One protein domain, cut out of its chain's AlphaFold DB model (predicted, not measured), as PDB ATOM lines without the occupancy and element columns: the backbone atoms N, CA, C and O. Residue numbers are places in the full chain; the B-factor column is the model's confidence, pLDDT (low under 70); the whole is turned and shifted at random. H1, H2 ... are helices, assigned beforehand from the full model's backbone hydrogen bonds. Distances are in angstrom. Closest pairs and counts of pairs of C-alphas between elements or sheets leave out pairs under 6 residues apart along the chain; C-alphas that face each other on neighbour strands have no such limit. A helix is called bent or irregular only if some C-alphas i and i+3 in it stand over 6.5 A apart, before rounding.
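This is residues 10 to 58 of the 59 residues of the protein "Thiamine_BP domain-containing protein" of Mycolicibacterium fortuitum (UniProt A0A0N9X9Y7). The model is an open, stretched-out shape with a helix toward each end, H1 and H2, joined by one long strap. The strap, residues 25 to 44, turns back after H1, runs along the length of the shape and bends over into H2, which sticks out at the far end with its residues 46 to 57. The printed part has 49 residues, with two named helices in the order H1, H2 and no named strand; the class is all helix. It is extended, with a radius of gyration of the C-alphas of 15.9 A, and it spans 47 by 24 by 12 A, only just flat.

H1, residues 10 to 24, is joined to H2, residues 45 to 57, by a long link of 20 residues. H1 and H2 are apart, with no C-alpha of the one within 8 A of the other. Residues 38 to 44 of the link stand free. Residues 46 to 58, of which 46 to 57 belong to H2, also stand free. In H1 every O i to N i+4 pair is within hydrogen-bond range; in H2 it is 8 of 9.

H1 begins at C-alpha 10, at (225.163, 343.446, 267.366), and measures 20.8 A from its first to its last C-alpha. The link holds Pro 28, with its C-alpha at (233.068, 335.737, 290.953). H2 measures 18.1 A and ends at C-alpha 57, at (191.507, 342.499, 275.526). Neither helix is bent.

The two C-alphas farthest apart are those of Pro 28 and Gly 58, at 47.7 A. The C-alphas of Asp 10 and Gly 58, the first and last printed, are 36.7 A apart. The printed part has no cut. The mean pLDDT of the printed part is 97.0, and no printed residue is under 70.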
ATOM      1  N   ASP A  10     223.809 343.220 266.861       97.31
ATOM      2  CA  ASP A  10     225.163 343.446 267.366       97.31
ATOM      3  C   ASP A  10     225.187 344.496 268.484       97.31
ATOM      4  O   ASP A  10     225.861 344.302 269.499       97.31
ATOM      5  N   ASP A  11     224.383 345.554 268.364       97.69
ATOM      6  CA  ASP A  11     224.283 346.609 269.375       97.69
ATOM      7  C   ASP A  11     223.672 346.081 270.681       97.69
ATOM      8  O   ASP A  11     224.187 346.331 271.775       97.69
ATOM      9  N   VAL A  12     222.602 345.283 270.583       97.94
ATOM     10  CA  VAL A  12     221.962 344.661 271.750       97.94
ATOM     11  C   VAL A  12     222.933 343.706 272.447       97.94
ATOM     12  O   VAL A  12     223.066 343.751 273.673       97.94
ATOM     13  N   MET A  13     223.655 342.869 271.696       98.25
ATOM     14  CA  MET A  13     224.642 341.954 272.281       98.25
ATOM     15  C   MET A  13     225.839 342.698 272.888       98.25
ATOM     16  O   MET A  13     226.365 342.260 273.916       98.25
ATOM     17  N   ALA A  14     226.233 343.849 272.332       98.69
ATOM     18  CA  ALA A  14     227.256 344.707 272.924       98.69
ATOM     19  C   ALA A  14     226.819 345.253 274.296       98.69
ATOM     20  O   ALA A  14     227.608 345.213 275.245       98.69
ATOM     21  N   VAL A  15     225.562 345.686 274.440       98.56
ATOM     22  CA  VAL A  15     224.997 346.110 275.737       98.56
ATOM     23  C   VAL A  15     224.948 344.945 276.728       98.56
ATOM     24  O   VAL A  15     225.357 345.098 277.880       98.56
ATOM     25  N   VAL A  16     224.509 343.761 276.288       98.38
ATOM     26  CA  VAL A  16     224.480 342.553 277.133       98.38
ATOM     27  C   VAL A  16     225.879 342.209 277.642       98.38
ATOM     28  O   VAL A  16     226.047 341.948 278.834       98.38
ATOM     29  N   LYS A  17     226.896 342.259 276.773       98.56
ATOM     30  CA  LYS A  17     228.292 342.030 277.162       98.56
ATOM     31  C   LYS A  17     228.749 343.040 278.217       98.56
ATOM     32  O   LYS A  17     229.285 342.631 279.241       98.56
ATOM     33  N   GLN A  18     228.499 344.333 278.001       98.69
ATOM     34  CA  GLN A  18     228.868 345.378 278.963       98.69
ATOM     35  C   GLN A  18     228.181 345.177 280.322       98.69
ATOM     36  O   GLN A  18     228.813 345.358 281.362       98.69
ATOM     37  N   ALA A  19     226.919 344.742 280.329       98.50
ATOM     38  CA  ALA A  19     226.201 344.418 281.559       98.50
ATOM     39  C   ALA A  19     226.818 343.213 282.292       98.50
ATOM     40  O   ALA A  19     226.970 343.250 283.514       98.50
ATOM     41  N   VAL A  20     227.211 342.161 281.566       98.56
ATOM     42  CA  VAL A  20     227.912 341.003 282.147       98.56
ATOM     43  C   VAL A  20     229.267 341.418 282.725       98.56
ATOM     44  O   VAL A  20     229.557 341.069 283.870       98.56
ATOM     45  N   ASP A  21     230.058 342.197 281.983       98.62
ATOM     46  CA  ASP A  21     231.378 342.676 282.414       98.62
ATOM     47  C   ASP A  21     231.276 343.533 283.691       98.62
ATOM     48  O   ASP A  21     232.057 343.359 284.629       98.62
ATOM     49  N   ALA A  22     230.265 344.404 283.773       98.56
ATOM     50  CA  ALA A  22     230.023 345.240 284.948       98.56
ATOM     51  C   ALA A  22     229.716 344.416 286.209       98.56
ATOM     52  O   ALA A  22     230.219 344.726 287.291       98.56
ATOM     53  N   VAL A  23     228.926 343.343 286.089       98.38
ATOM     54  CA  VAL A  23     228.637 342.451 287.226       98.38
ATOM     55  C   VAL A  23     229.858 341.595 287.574       98.38
ATOM     56  O   VAL A  23     230.140 341.377 288.754       98.38
ATOM     57  N   ALA A  24     230.616 341.140 286.573       98.56
ATOM     58  CA  ALA A  24     231.826 340.344 286.773       98.56
ATOM     59  C   ALA A  24     232.925 341.104 287.540       98.56
ATOM     60  O   ALA A  24     233.724 340.480 288.234       98.56
ATOM     61  N   ALA A  25     232.937 342.440 287.485       98.69
ATOM     62  CA  ALA A  25     233.874 343.264 288.250       98.69
ATOM     63  C   ALA A  25     233.704 343.145 289.780       98.69
ATOM     64  O   ALA A  25     234.637 343.440 290.524       98.69
ATOM     65  N   VAL A  26     232.527 342.719 290.256       98.50
ATOM     66  CA  VAL A  26     232.196 342.644 291.693       98.50
ATOM     67  C   VAL A  26     231.689 341.271 292.141       98.50
ATOM     68  O   VAL A  26     231.440 341.067 293.327       98.50
ATOM     69  N   SER A  27     231.532 340.321 291.215       98.00
ATOM     70  CA  SER A  27     231.028 338.974 291.490       98.00
ATOM     71  C   SER A  27     231.912 337.916 290.828       98.00
ATOM     72  O   SER A  27     232.223 338.041 289.644       98.00
ATOM     73  N   PRO A  28     232.250 336.812 291.522       97.06
ATOM     74  CA  PRO A  28     233.068 335.737 290.953       97.06
ATOM     75  C   PRO A  28     232.363 334.960 289.828       97.06
ATOM     76  O   PRO A  28     233.002 334.179 289.124       97.06
ATOM     77  N   ARG A  29     231.042 335.124 289.665       98.25
ATOM     78  CA  ARG A  29     230.257 334.488 288.602       98.25
ATOM     79  C   ARG A  29     229.072 335.359 288.195       98.25
ATOM     80  O   ARG A  29     228.390 335.929 289.046       98.25
ATOM     81  N   VAL A  30     228.775 335.362 286.897       98.31
ATOM     82  CA  VAL A  30     227.560 335.954 286.323       98.31
ATOM     83  C   VAL A  30     226.710 334.846 285.706       98.31
ATOM     84  O   VAL A  30     227.212 334.017 284.950       98.31
ATOM     85  N   SER A  31     225.424 334.804 286.053       97.88
ATOM     86  CA  SER A  31     224.432 333.950 285.393       97.88
ATOM     87  C   SER A  31     223.561 334.824 284.502       97.88
ATOM     88  O   SER A  31     222.939 335.764 284.995       97.88
ATOM     89  N   LEU A  32     223.524 334.528 283.204       97.38
ATOM     90  CA  LEU A  32     222.751 335.275 282.217       97.38
ATOM     91  C   LEU A  32     221.601 334.410 281.697       97.38
ATOM     92  O   LEU A  32     221.822 333.298 281.221       97.38
ATOM     93  N   VAL A  33     220.379 334.944 281.743       98.19
ATOM     94  CA  VAL A  33     219.214 334.384 281.047       98.19
ATOM     95  C   VAL A  33     218.751 335.414 280.033       98.19
ATOM     96  O   VAL A  33     218.360 336.517 280.406       98.19
ATOM     97  N   LEU A  34     218.778 335.040 278.757       97.62
ATOM     98  CA  LEU A  34     218.398 335.906 277.652       97.62
ATOM     99  C   LEU A  34     217.286 335.250 276.838       97.62
ATOM    100  O   LEU A  34     217.329 334.054 276.549       97.62
ATOM    101  N   LYS A  35     216.287 336.051 276.472       97.06
ATOM    102  CA  LYS A  35     215.249 335.688 275.506       97.06
ATOM    103  C   LYS A  35     215.229 336.769 274.436       97.06
ATOM    104  O   LYS A  35     215.096 337.940 274.776       97.06
ATOM    105  N   ALA A  36     215.364 336.369 273.180       96.19
ATOM    106  CA  ALA A  36     215.344 337.274 272.041       96.19
ATOM    107  C   ALA A  36     214.182 336.918 271.114       96.19
ATOM    108  O   ALA A  36     213.915 335.742 270.871       96.19
ATOM    109  N   ASP A  37     213.512 337.947 270.604       96.38
ATOM    110  CA  ASP A  37     212.595 337.832 269.476       96.38
ATOM    111  C   ASP A  37     213.280 338.451 268.259       96.38
ATOM    112  O   ASP A  37     213.550 339.650 268.249       96.38
ATOM    113  N   ILE A  38     213.616 337.618 267.276       94.94
ATOM    114  CA  ILE A  38     214.390 338.002 266.095       94.94
ATOM    115  C   ILE A  38     213.488 337.801 264.884       94.94
ATOM    116  O   ILE A  38     213.277 336.676 264.426       94.94
ATOM    117  N   ARG A  39     212.935 338.903 264.377       94.31
ATOM    118  CA  ARG A  39     211.945 338.883 263.300       94.31
ATOM    119  C   ARG A  39     212.217 340.009 262.294       94.31
ATOM    120  O   ARG A  39     211.878 341.158 262.572       94.31
ATOM    121  N   PRO A  40     212.794 339.694 261.120       93.69
ATOM    122  CA  PRO A  40     213.129 340.692 260.105       93.69
ATOM    123  C   PRO A  40     211.915 341.491 259.617       93.69
ATOM    124  O   PRO A  40     210.824 340.943 259.466       93.69
ATOM    125  N   GLY A  41     212.125 342.778 259.325       94.69
ATOM    126  CA  GLY A  41     211.098 343.674 258.776       94.69
ATOM    127  C   GLY A  41     210.171 344.320 259.810       94.69
ATOM    128  O   GLY A  41     209.184 344.941 259.424       94.69
ATOM    129  N   TYR A  42     210.466 344.186 261.106       94.19
ATOM    130  CA  TYR A  42     209.671 344.765 262.189       94.19
ATOM    131  C   TYR A  42     210.548 345.569 263.148       94.19
ATOM    132  O   TYR A  42     211.589 345.095 263.585       94.19
ATOM    133  N   THR A  43     210.085 346.762 263.511       93.81
ATOM    134  CA  THR A  43     210.704 347.671 264.492       93.81
ATOM    135  C   THR A  43     209.634 348.169 265.470       93.81
ATOM    136  O   THR A  43     208.441 347.956 265.226       93.81
ATOM    137  N   GLY A  44     210.012 348.770 266.602       95.62
ATOM    138  CA  GLY A  44     209.054 349.287 267.592       95.62
ATOM    139  C   GLY A  44     208.216 348.193 268.260       95.62
ATOM    140  O   GLY A  44     207.071 348.424 268.657       95.62
ATOM    141  N   GLN A  45     208.732 346.967 268.324       96.69
ATOM    142  CA  GLN A  45     207.976 345.797 268.754       96.69
ATOM    143  C   GLN A  45     207.783 345.725 270.265       96.69
ATOM    144  O   GLN A  45     206.813 345.098 270.691       96.69
ATOM    145  N   LEU A  46     208.632 346.366 271.074       96.75
ATOM    146  CA  LEU A  46     208.386 346.482 272.517       96.75
ATOM    147  C   LEU A  46     207.033 347.142 272.806       96.75
ATOM    148  O   LEU A  46     206.226 346.564 273.533       96.75
ATOM    149  N   THR A  47     206.756 348.288 272.180       97.25
ATOM    150  CA  THR A  47     205.475 348.996 272.321       97.25
ATOM    151  C   THR A  47     204.359 348.257 271.589       97.25
ATOM    152  O   THR A  47     203.345 347.914 272.194       97.25
ATOM    153  N   ALA A  48     204.575 347.890 270.320       97.25
ATOM    154  CA  ALA A  48     203.528 347.284 269.496       97.25
ATOM    155  C   ALA A  48     203.012 345.940 270.044       97.25
ATOM    156  O   ALA A  48     201.882 345.538 269.769       97.25
ATOM    157  N   LYS A  49     203.825 345.189 270.800       96.19
ATOM    158  CA  LYS A  49     203.369 343.955 271.460       96.19
ATOM    159  C   LYS A  49     202.376 344.227 272.581       96.19
ATOM    160  O   LYS A  49     201.427 343.460 272.710       96.19
ATOM    161  N   VAL A  50     202.602 345.276 273.365       96.56
ATOM    162  CA  VAL A  50     201.689 345.673 274.440       96.56
ATOM    163  C   VAL A  50     200.381 346.167 273.829       96.56
ATOM    164  O   VAL A  50     199.334 345.607 274.140       96.56
ATOM    165  N   GLU A  51     200.458 347.075 272.852       97.31
ATOM    166  CA  GLU A  51     199.284 347.632 272.161       97.31
ATOM    167  C   GLU A  51     198.384 346.545 271.554       97.31
ATOM    168  O   GLU A  51     197.164 346.592 271.690       97.31
ATOM    169  N   ARG A  52     198.963 345.519 270.913       96.69
ATOM    170  CA  ARG A  52     198.178 344.401 270.354       96.69
ATOM    171  C   ARG A  52     197.406 343.629 271.418       96.69
ATOM    172  O   ARG A  52     196.304 343.167 271.143       96.69
ATOM    173  N   ILE A  53     198.002 343.436 272.594       97.44
ATOM    174  CA  ILE A  53     197.339 342.736 273.695       97.44
ATOM    175  C   ILE A  53     196.238 343.614 274.285       97.44
ATOM    176  O   ILE A  53     195.138 343.115 274.495       97.44
ATOM    177  N   GLU A  54     196.498 344.904 274.490       97.19
ATOM    178  CA  GLU A  54     195.494 345.860 274.975       97.19
ATOM    179  C   GLU A  54     194.276 345.901 274.042       97.19
ATOM    180  O   GLU A  54     193.152 345.681 274.491       97.19
ATOM    181  N   GLN A  55     194.500 346.020 272.731       97.25
ATOM    182  CA  GLN A  55     193.435 345.970 271.725       97.25
ATOM    183  C   GLN A  55     192.656 344.647 271.751       97.25
ATOM    184  O   GLN A  55     191.430 344.645 271.673       97.25
ATOM    185  N   ALA A  56     193.352 343.509 271.863       97.12
ATOM    186  CA  ALA A  56     192.713 342.192 271.883       97.12
ATOM    187  C   ALA A  56     191.863 341.958 273.142       97.12
ATOM    188  O   ALA A  56     190.902 341.190 273.100       97.12
ATOM    189  N   LEU A  57     192.219 342.601 274.254       96.69
ATOM    190  CA  LEU A  57     191.507 342.499 275.526       96.69
ATOM    191  C   LEU A  57     190.431 343.584 275.704       96.69
ATOM    192  O   LEU A  57     189.737 343.570 276.718       96.69
ATOM    193  N   GLY A  58     190.250 344.471 274.719       86.88
ATOM    194  CA  GLY A  58     189.263 345.553 274.766       86.88
ATOM    195  C   GLY A  58     189.627 346.679 275.736       86.88
ATOM    196  O   GLY A  58     188.721 347.286 276.309       86.88
TER     197      GLY A  58